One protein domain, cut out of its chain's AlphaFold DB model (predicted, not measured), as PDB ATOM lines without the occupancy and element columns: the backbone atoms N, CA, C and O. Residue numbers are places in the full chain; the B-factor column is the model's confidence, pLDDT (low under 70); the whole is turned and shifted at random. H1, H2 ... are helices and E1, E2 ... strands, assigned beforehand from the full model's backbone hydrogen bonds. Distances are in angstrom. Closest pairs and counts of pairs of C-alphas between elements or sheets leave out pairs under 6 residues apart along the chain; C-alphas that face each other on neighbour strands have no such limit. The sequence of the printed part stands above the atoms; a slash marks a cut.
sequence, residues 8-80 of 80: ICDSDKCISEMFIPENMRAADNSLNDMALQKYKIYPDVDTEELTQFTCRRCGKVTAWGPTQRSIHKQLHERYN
ATOM      1  N   ILE A   8     207.138 138.954 135.176       87.56
ATOM      2  CA  ILE A   8     206.243 139.568 136.153       87.56
ATOM      3  C   ILE A   8     204.815 139.380 135.649       87.56
ATOM      4  O   ILE A   8     204.535 139.634 134.479       87.56
ATOM      5  N   CYS A   9     203.913 138.911 136.513       87.38
ATOM      6  CA  CYS A   9     202.508 138.792 136.143       87.38
ATOM      7  C   CYS A   9     201.892 140.175 135.888       87.38
ATOM      8  O   CYS A   9     201.819 141.012 136.781       87.38
ATOM      9  N   ASP A  10     201.386 140.365 134.679       84.06
ATOM     10  CA  ASP A  10     200.849 141.611 134.135       84.06
ATOM     11  C   ASP A  10     199.307 141.631 134.101       84.06
ATOM     12  O   ASP A  10     198.699 142.364 133.330       84.06
ATOM     13  N   SER A  11     198.624 140.781 134.872       85.38
ATOM     14  CA  SER A  11     197.162 140.888 134.995       85.38
ATOM     15  C   SER A  11     196.789 142.150 135.769       85.38
ATOM     16  O   SER A  11     197.414 142.396 136.802       85.38
ATOM     17  N   ASP A  12     195.711 142.834 135.385       81.75
ATOM     18  CA  ASP A  12     195.231 144.050 136.062       81.75
ATOM     19  C   ASP A  12     195.124 143.884 137.584       81.75
ATOM     20  O   ASP A  12     195.607 144.728 138.327       81.75
ATOM     21  N   LYS A  13     194.608 142.736 138.053       79.62
ATOM     22  CA  LYS A  13     194.501 142.397 139.484       79.62
ATOM     23  C   LYS A  13     195.855 142.365 140.210       79.62
ATOM     24  O   LYS A  13     195.967 142.827 141.338       79.62
ATOM     25  N   CYS A  14     196.884 141.803 139.579       81.00
ATOM     26  CA  CYS A  14     198.236 141.745 140.148       81.00
ATOM     27  C   CYS A  14     198.966 143.089 140.016       81.00
ATOM     28  O   CYS A  14     199.702 143.472 140.919       81.00
ATOM     29  N   ILE A  15     198.751 143.814 138.914       75.38
ATOM     30  CA  ILE A  15     199.341 145.132 138.658       75.38
ATOM     31  C   ILE A  15     198.816 146.166 139.656       75.38
ATOM     32  O   ILE A  15     199.613 146.894 140.246       75.38
ATOM     33  N   SER A  16     197.505 146.200 139.906       71.00
ATOM     34  CA  SER A  16     196.905 147.130 140.870       71.00
ATOM     35  C   SER A  16     197.431 146.936 142.292       71.00
ATOM     36  O   SER A  16     197.471 147.881 143.067       71.00
ATOM     37  N   GLU A  17     197.852 145.715 142.636       70.31
ATOM     38  CA  GLU A  17     198.479 145.401 143.923       70.31
ATOM     39  C   GLU A  17     200.011 145.612 143.924       70.31
ATOM     40  O   GLU A  17     200.621 145.581 144.993       70.31
ATOM     41  N   MET A  18     200.651 145.777 142.756       68.31
ATOM     42  CA  MET A  18     202.099 146.020 142.631       68.31
ATOM     43  C   MET A  18     202.474 147.484 142.772       68.31
ATOM     44  O   MET A  18     203.511 147.792 143.353       68.31
ATOM     45  N   PHE A  19     201.672 148.380 142.204       65.56
ATOM     46  CA  PHE A  19     202.009 149.793 142.155       65.56
ATOM     47  C   PHE A  19     201.310 150.528 143.291       65.56
ATOM     48  O   PHE A  19     200.121 150.835 143.224       65.56
ATOM     49  N   ILE A  20     202.074 150.828 144.341       60.69
ATOM     50  CA  ILE A  20     201.642 151.766 145.374       60.69
ATOM     51  C   ILE A  20     201.441 153.137 144.692       60.69
ATOM     52  O   ILE A  20     202.333 153.569 143.950       60.69
ATOM     53  N   PRO A  21     200.292 153.816 144.890       57.41
ATOM     54  CA  PRO A  21     200.017 155.105 144.261       57.41
ATOM     55  C   PRO A  21     201.115 156.135 144.562       57.41
ATOM     56  O   PRO A  21     201.741 156.123 145.624       57.41
ATOM     57  N   GLU A  22     201.372 157.027 143.599       54.62
ATOM     58  CA  GLU A  22     202.531 157.937 143.602       54.62
ATOM     59  C   GLU A  22     202.650 158.816 144.852       54.62
ATOM     60  O   GLU A  22     203.753 159.204 145.229       54.62
ATOM     61  N   ASN A  23     201.540 159.060 145.548       57.38
ATOM     62  CA  ASN A  23     201.493 159.811 146.800       57.38
ATOM     63  C   ASN A  23     202.162 159.105 147.999       57.38
ATOM     64  O   ASN A  23     202.331 159.734 149.040       57.38
ATOM     65  N   MET A  24     202.562 157.836 147.870       54.19
ATOM     66  CA  MET A  24     203.292 157.077 148.897       54.19
ATOM     67  C   MET A  24     204.691 156.615 148.440       54.19
ATOM     68  O   MET A  24     205.380 155.914 149.177       54.19
ATOM     69  N   ARG A  25     205.153 157.027 147.246       52.38
ATOM     70  CA  ARG A  25     206.460 156.631 146.669       52.38
ATOM     71  C   ARG A  25     207.686 157.235 147.364       52.38
ATOM     72  O   ARG A  25     208.799 156.797 147.095       52.38
ATOM     73  N   ALA A  26     207.514 158.230 148.233       45.56
ATOM     74  CA  ALA A  26     208.621 159.042 148.741       45.56
ATOM     75  C   ALA A  26     209.564 158.339 149.742       45.56
ATOM     76  O   ALA A  26     210.558 158.948 150.125       45.56
ATOM     77  N   ALA A  27     209.292 157.099 150.175       51.38
ATOM     78  CA  ALA A  27     210.021 156.508 151.302       51.38
ATOM     79  C   ALA A  27     210.773 155.195 151.043       51.38
ATOM     80  O   ALA A  27     211.674 154.910 151.825       51.38
ATOM     81  N   ASP A  28     210.480 154.386 150.014       49.19
ATOM     82  CA  ASP A  28     211.151 153.079 149.956       49.19
ATOM     83  C   ASP A  28     211.156 152.405 148.575       49.19
ATOM     84  O   ASP A  28     210.184 151.775 148.152       49.19
ATOM     85  N   ASN A  29     212.299 152.467 147.885       55.81
ATOM     86  CA  ASN A  29     212.556 151.619 146.715       55.81
ATOM     87  C   ASN A  29     212.514 150.121 147.085       55.81
ATOM     88  O   ASN A  29     212.180 149.297 146.234       55.81
ATOM     89  N   SER A  30     212.753 149.761 148.357       58.78
ATOM     90  CA  SER A  30     212.735 148.360 148.796       58.78
ATOM     91  C   SER A  30     211.341 147.720 148.732       58.78
ATOM     92  O   SER A  30     211.228 146.527 148.449       58.78
ATOM     93  N   LEU A  31     210.266 148.500 148.909       57.88
ATOM     94  CA  LEU A  31     208.891 147.990 148.854       57.88
ATOM     95  C   LEU A  31     208.476 147.599 147.432       57.88
ATOM     96  O   LEU A  31     207.839 146.560 147.244       57.88
ATOM     97  N   ASN A  32     208.872 148.389 146.430       61.75
ATOM     98  CA  ASN A  32     208.642 148.044 145.026       61.75
ATOM     99  C   ASN A  32     209.467 146.819 144.614       61.75
ATOM    100  O   ASN A  32     208.933 145.929 143.955       61.75
ATOM    101  N   ASP A  33     210.725 146.713 145.052       64.19
ATOM    102  CA  ASP A  33     211.563 145.540 144.771       64.19
ATOM    103  C   ASP A  33     210.992 144.262 145.411       64.19
ATOM    104  O   ASP A  33     210.939 143.203 144.774       64.19
ATOM    105  N   MET A  34     210.472 144.358 146.640       64.56
ATOM    106  CA  MET A  34     209.755 143.263 147.300       64.56
ATOM    107  C   MET A  34     208.454 142.894 146.577       64.56
ATOM    108  O   MET A  34     208.138 141.706 146.450       64.56
ATOM    109  N   ALA A  35     207.700 143.882 146.087       65.19
ATOM    110  CA  ALA A  35     206.506 143.640 145.287       65.19
ATOM    111  C   ALA A  35     206.872 142.915 143.985       65.19
ATOM    112  O   ALA A  35     206.324 141.850 143.713       65.19
ATOM    113  N   LEU A  36     207.868 143.388 143.235       71.50
ATOM    114  CA  LEU A  36     208.316 142.753 141.992       71.50
ATOM    115  C   LEU A  36     208.739 141.289 142.200       71.50
ATOM    116  O   LEU A  36     208.349 140.423 141.417       71.50
ATOM    117  N   GLN A  37     209.442 140.963 143.291       76.38
ATOM    118  CA  GLN A  37     209.766 139.564 143.620       76.38
ATOM    119  C   GLN A  37     208.515 138.713 143.888       76.38
ATOM    120  O   GLN A  37     208.457 137.549 143.496       76.38
ATOM    121  N   LYS A  38     207.489 139.288 144.520       75.62
ATOM    122  CA  LYS A  38     206.237 138.605 144.881       75.62
ATOM    123  C   LYS A  38     205.346 138.267 143.677       75.62
ATOM    124  O   LYS A  38     204.539 137.336 143.770       75.62
ATOM    125  N   TYR A  39     205.483 138.998 142.569       82.56
ATOM    126  CA  TYR A  39     204.737 138.763 141.321       82.56
ATOM    127  C   TYR A  39     205.567 138.116 140.215       82.56
ATOM    128  O   TYR A  39     205.062 137.901 139.110       82.56
ATOM    129  N   LYS A  40     206.818 137.767 140.522       87.00
ATOM    130  CA  LYS A  40     207.672 136.973 139.654       87.00
ATOM    131  C   LYS A  40     207.105 135.562 139.520       87.00
ATOM    132  O   LYS A  40     206.916 134.857 140.510       87.00
ATOM    133  N   ILE A  41     206.831 135.154 138.287       89.19
ATOM    134  CA  ILE A  41     206.326 133.827 137.945       89.19
ATOM    135  C   ILE A  41     207.356 133.081 137.102       89.19
ATOM    136  O   ILE A  41     208.018 133.649 136.229       89.19
ATOM    137  N   TYR A  42     207.494 131.798 137.409       87.94
ATOM    138  CA  TYR A  42     208.374 130.862 136.724       87.94
ATOM    139  C   TYR A  42     207.539 129.986 135.788       87.94
ATOM    140  O   TYR A  42     206.335 129.835 136.020       87.94
ATOM    141  N   PRO A  43     208.136 129.440 134.723       89.25
ATOM    142  CA  PRO A  43     207.406 128.612 133.788       89.25
ATOM    143  C   PRO A  43     207.022 127.290 134.455       89.25
ATOM    144  O   PRO A  43     207.863 126.629 135.065       89.25
ATOM    145  N   ASP A  44     205.756 126.900 134.327       86.50
ATOM    146  CA  ASP A  44     205.292 125.565 134.719       86.50
ATOM    147  C   ASP A  44     205.639 124.529 133.640       86.50
ATOM    148  O   ASP A  44     205.824 123.351 133.940       86.50
ATOM    149  N   VAL A  45     205.751 124.975 132.385       85.25
ATOM    150  CA  VAL A  45     206.184 124.166 131.241       85.25
ATOM    151  C   VAL A  45     207.302 124.915 130.533       85.25
ATOM    152  O   VAL A  45     207.127 126.073 130.161       85.25
ATOM    153  N   ASP A  46     208.445 124.264 130.340       85.00
ATOM    154  CA  ASP A  46     209.568 124.816 129.580       85.00
ATOM    155  C   ASP A  46     210.143 123.738 128.659       85.00
ATOM    156  O   ASP A  46     210.905 122.867 129.079       85.00
ATOM    157  N   THR A  47     209.712 123.775 127.402       83.00
ATOM    158  CA  THR A  47     210.128 122.862 126.332       83.00
ATOM    159  C   THR A  47     210.675 123.664 125.151       83.00
ATOM    160  O   THR A  47     210.515 124.883 125.092       83.00
ATOM    161  N   GLU A  48     211.301 123.003 124.173       76.75
ATOM    162  CA  GLU A  48     211.750 123.681 122.943       76.75
ATOM    163  C   GLU A  48     210.588 124.269 122.118       76.75
ATOM    164  O   GLU A  48     210.795 125.170 121.304       76.75
ATOM    165  N   GLU A  49     209.370 123.775 122.311       79.81
ATOM    166  CA  GLU A  49     208.194 124.154 121.519       79.81
ATOM    167  C   GLU A  49     207.288 125.156 122.238       79.81
ATOM    168  O   GLU A  49     206.514 125.865 121.598       79.81
ATOM    169  N   LEU A  50     207.378 125.209 123.566       83.56
ATOM    170  CA  LEU A  50     206.470 125.978 124.400       83.56
ATOM    171  C   LEU A  50     207.119 126.312 125.740       83.56
ATOM    172  O   LEU A  50     207.550 125.416 126.473       83.56
ATOM    173  N   THR A  51     207.076 127.593 126.098       87.06
ATOM    174  CA  THR A  51     207.271 128.039 127.479       87.06
ATOM    175  C   THR A  51     205.952 128.609 127.996       87.06
ATOM    176  O   THR A  51     205.424 129.563 127.430       87.06
ATOM    177  N   GLN A  52     205.410 128.042 129.071       89.31
ATOM    178  CA  GLN A  52     204.154 128.474 129.681       89.31
ATOM    179  C   GLN A  52     204.378 128.913 131.125       89.31
ATOM    180  O   GLN A  52     204.964 128.184 131.921       89.31
ATOM    181  N   PHE A  53     203.827 130.070 131.472       91.31
ATOM    182  CA  PHE A  53     203.829 130.656 132.804       91.31
ATOM    183  C   PHE A  53     202.396 130.732 133.331       91.31
ATOM    184  O   PHE A  53     201.530 131.306 132.671       91.31
ATOM    185  N   THR A  54     202.147 130.219 134.535       91.00
ATOM    186  CA  THR A  54     200.853 130.364 135.215       91.00
ATOM    187  C   THR A  54     201.019 131.183 136.484       91.00
ATOM    188  O   THR A  54     201.755 130.821 137.405       91.00
ATOM    189  N   CYS A  55     200.291 132.291 136.588       89.81
ATOM    190  CA  CYS A  55     200.259 133.047 137.828       89.81
ATOM    191  C   CYS A  55     199.383 132.345 138.869       89.81
ATOM    192  O   CYS A  55     198.166 132.262 138.723       89.81
ATOM    193  N   ARG A  56     199.978 131.921 139.987       86.50
ATOM    194  CA  ARG A  56     199.255 131.258 141.089       86.50
ATOM    195  C   ARG A  56     198.265 132.166 141.834       86.50
ATOM    196  O   ARG A  56     197.428 131.659 142.568       86.50
ATOM    197  N   ARG A  57     198.355 133.491 141.664       85.69
ATOM    198  CA  ARG A  57     197.491 134.477 142.346       85.69
ATOM    199  C   ARG A  57     196.190 134.745 141.600       85.69
ATOM    200  O   ARG A  57     195.123 134.777 142.202       85.69
ATOM    201  N   CYS A  58     196.294 134.997 140.298       88.50
ATOM    202  CA  CYS A  58     195.159 135.394 139.466       88.50
ATOM    203  C   CYS A  58     194.748 134.322 138.452       88.50
ATOM    204  O   CYS A  58     193.729 134.486 137.795       88.50
ATOM    205  N   GLY A  59     195.530 133.247 138.302       89.56
ATOM    206  CA  GLY A  59     195.278 132.185 137.330       89.56
ATOM    207  C   GLY A  59     195.609 132.554 135.882       89.56
ATOM    208  O   GLY A  59     195.417 131.717 135.006       89.56
ATOM    209  N   LYS A  60     196.111 133.770 135.603       89.75
ATOM    210  CA  LYS A  60     196.502 134.173 134.242       89.75
ATOM    211  C   LYS A  60     197.580 133.227 133.712       89.75
ATOM    212  O   LYS A  60     198.589 133.001 134.383       89.75
ATOM    213  N   VAL A  61     197.353 132.719 132.507       90.88
ATOM    214  CA  VAL A  61     198.295 131.879 131.767       90.88
ATOM    215  C   VAL A  61     198.895 132.709 130.640       90.88
ATOM    216  O   VAL A  61     198.165 133.308 129.851       90.88
ATOM    217  N   THR A  62     200.220 132.716 130.559       89.06
ATOM    218  CA  THR A  62     200.978 133.338 129.474       89.06
ATOM    219  C   THR A  62     201.826 132.262 128.817       89.06
ATOM    220  O   THR A  62     202.627 131.614 129.485       89.06
ATOM    221  N   ALA A  63     201.657 132.069 127.515       87.56
ATOM    222  CA  ALA A  63     202.423 131.109 126.733       87.56
ATOM    223  C   ALA A  63     203.263 131.844 125.689       87.56
ATOM    224  O   ALA A  63     202.769 132.730 124.992       87.56
ATOM    225  N   TRP A  64     204.534 131.476 125.588       85.19
ATOM    226  CA  TRP A  64     205.444 131.924 124.546       85.19
ATOM    227  C   TRP A  64     205.662 130.776 123.565       85.19
ATOM    228  O   TRP A  64     205.866 129.634 123.978       85.19
ATOM    229  N   GLY A  65     205.541 131.104 122.277       73.19
ATOM    230  CA  GLY A  65     205.552 130.148 121.174       73.19
ATOM    231  C   GLY A  65     206.903 129.460 120.943       73.19
ATOM    232  O   GLY A  65     207.825 129.585 121.754       73.19
ATOM    233  N   PRO A  66     207.022 128.734 119.819       69.88
ATOM    234  CA  PRO A  66     208.133 127.828 119.584       69.88
ATOM    235  C   PRO A  66     209.461 128.571 119.531       69.88
ATOM    236  O   PRO A  66     209.581 129.648 118.943       69.88
ATOM    237  N   THR A  67     210.483 127.967 120.138       67.69
ATOM    238  CA  THR A  67     211.843 128.496 120.051       67.69
ATOM    239  C   THR A  67     212.297 128.537 118.592       67.69
ATOM    240  O   THR A  67     211.842 127.759 117.751       67.69
ATOM    241  N   GLN A  68     213.256 129.411 118.281       68.31
ATOM    242  CA  GLN A  68     213.827 129.531 116.935       68.31
ATOM    243  C   GLN A  68     214.302 128.178 116.368       68.31
ATOM    244  O   GLN A  68     214.191 127.928 115.169       68.31
ATOM    245  N   ARG A  69     214.771 127.273 117.241       68.75
ATOM    246  CA  ARG A  69     215.175 125.907 116.891       68.75
ATOM    247  C   ARG A  69     213.994 125.027 116.471       68.75
ATOM    248  O   ARG A  69     214.100 124.334 115.463       68.75
ATOM    249  N   SER A  70     212.881 125.080 117.204       73.94
ATOM    250  CA  SER A  70     211.647 124.362 116.856       73.94
ATOM    251  C   SER A  70     211.094 124.842 115.509       73.94
ATOM    252  O   SER A  70     210.793 124.021 114.643       73.94
ATOM    253  N   ILE A  71     211.098 126.159 115.270       78.06
ATOM    254  CA  ILE A  71     210.721 126.739 113.972       78.06
ATOM    255  C   ILE A  71     211.635 126.210 112.858       78.06
ATOM    256  O   ILE A  71     211.149 125.762 111.823       78.06
ATOM    257  N   HIS A  72     212.955 126.212 113.066       76.25
ATOM    258  CA  HIS A  72     213.907 125.723 112.067       76.25
ATOM    259  C   HIS A  72     213.709 124.234 111.746       76.25
ATOM    260  O   HIS A  72     213.728 123.855 110.577       76.25
ATOM    261  N   LYS A  73     213.472 123.395 112.763       78.56
ATOM    262  CA  LYS A  73     213.184 121.967 112.584       78.56
ATOM    263  C   LYS A  73     211.904 121.748 111.772       78.56
ATOM    264  O   LYS A  73     211.941 121.014 110.792       78.56
ATOM    265  N   GLN A  74     210.814 122.435 112.124       79.19
ATOM    266  CA  GLN A  74     209.547 122.348 111.385       79.19
ATOM    267  C   GLN A  74     209.685 122.811 109.931       79.19
ATOM    268  O   GLN A  74     209.073 122.230 109.038       79.19
ATOM    269  N   LEU A  75     210.481 123.856 109.677       81.81
ATOM    270  CA  LEU A  75     210.768 124.314 108.318       81.81
ATOM    271  C   LEU A  75     211.584 123.270 107.545       81.81
ATOM    272  O   LEU A  75     211.235 122.961 106.411       81.81
ATOM    273  N   HIS A  76     212.622 122.690 108.150       81.94
ATOM    274  CA  HIS A  76     213.422 121.648 107.508       81.94
ATOM    275  C   HIS A  76     212.581 120.412 107.161       81.94
ATOM    276  O   HIS A  76     212.644 119.944 106.035       81.94
ATOM    277  N   GLU A  77     211.769 119.903 108.090       87.44
ATOM    278  CA  GLU A  77     210.893 118.738 107.858       87.44
ATOM    279  C   GLU A  77     209.804 118.988 106.801       87.44
ATOM    280  O   GLU A  77     209.273 118.041 106.230       87.44
ATOM    281  N   ARG A  78     209.431 120.250 106.554       85.19
ATOM    282  CA  ARG A  78     208.387 120.604 105.581       85.19
ATOM    283  C   ARG A  78     208.925 120.824 104.166       85.19
ATOM    284  O   ARG A  78     208.158 120.686 103.216       85.19
ATOM    285  N   TYR A  79     210.189 121.218 104.026       86.81
ATOM    286  CA  TYR A  79     210.757 121.666 102.748       86.81
ATOM    287  C   TYR A  79     211.951 120.836 102.247       86.81
ATOM    288  O   TYR A  79     212.439 121.130 101.158       86.81
ATOM    289  N   ASN A  80     212.385 119.813 102.994       71.25
ATOM    290  CA  ASN A  80     213.376 118.807 102.584       71.25
ATOM    291  C   ASN A  80     212.795 117.397 102.710       71.25
ATOM    292  O   ASN A  80     213.234 116.526 101.930       71.25
TER     293      ASN A  80
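Overview. This is residues 8 to 80 of the 80 residues of an uncharacterized protein of marine sediment metagenome (UniProt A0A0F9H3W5). A small three-stranded antiparallel sheet makes the middle of a long, drawn-out model, with two short helices, H1 and H2, beyond one end and a single helix, H3, leading away at the other; no named helix covers either face of the sheet. Residues 21 to 30, of which 29 and 30 belong to H2, stand free and stick out at one end, and residues 75 to 80, of which 75 to 79 belong to H3, stick out at the other. The printed part has 73 residues with three named helices and three named strands, in the order H1, H2, E1, E2, E3, H3, and the sheet's order is E1, E2, E3. The class is mixed, helices and strands. The whole is extended, with a radius of gyration of the C-alphas of 18.1 A, and its outline is a rod spanning 61 by 21 by 16 A.

Along the chain. Begin at C-alpha 8, at (206.243, 139.568, 136.153), where the printed part starts. Find C-alpha 12 at (195.231, 144.050, 136.062); from there H1 runs through residues 12 to 18, 9.7 A from first to last C-alpha. Move on to H2, residues 29 to 38, which measures 14.6 A. Then look for E1 at residues 43 to 46, only 6.1 A long, and find its first C-alpha, that of Pro 43, at (207.406, 128.612, 133.788). E2 follows at residues 51 to 54, 10.3 A long, and E3 at residues 61 to 64, 10.2 A long. The last element is H3, residues 68 to 79, the longest helix at 16.5 A; it ends with C-alpha 79 at (210.757, 121.666, 102.748).

Arrangement. Start with the sheet, where E1, E2 and E3 form a meander, each strand the antiparallel neighbour of the one before. E1 and E2 are a hairpin, with 169 degrees between their directions; C-alphas 43 and 53 face each other at 4.2 A. Look there for N 44 and O 52, within hydrogen-bond range at 2.8 A, and for N 52 and O 45, also at 2.8 A. E2 and E3 are a hairpin too, at 166 degrees; C-alphas 52 and 63 face each other at 4.3 A. Between these two strands, N 53 and O 62 are 2.8 A apart and N 62 and O 53 are 2.9 A apart, both within hydrogen-bond range. E1 and E3 are the edge strands, and E2 is the inner one. Now go to the helices: H1, H2 and H3 are not on the sheet. H1 and H2 only just touch, with 3 pairs of C-alphas within 8 A, the closest being those of Met 18 and Ala 35 at 5.7 A. Their lines stand at a steep tilt of 41 degrees, they run opposite ways, and they form a helical hairpin. H3 touches no helix, and it is apart from E1 and E2. In H2 and H3, every O i to N i+4 pair is within hydrogen-bond range, while in H1 it is 2 of 3.

Size, cuts and confidence. To see the full length, compare the C-alphas of Ala 27 and Asn 80, the two farthest apart at 61.7 A. Without the stretches that stand free, the body has 57 residues and spans 46 by 20 by 15 A. The printed part has no cut, and it ends at residue 80, the chain's last residue. No link is long: those from H2 to E1, E1 to E2 and E3 to H3 are tight, and those from H1 to H2 and E2 to E3 are short. Read the B-factor column for the model's confidence: the mean pLDDT of the printed part is 76.1, and residues 18 to 35 and 66 to 69 are under 70.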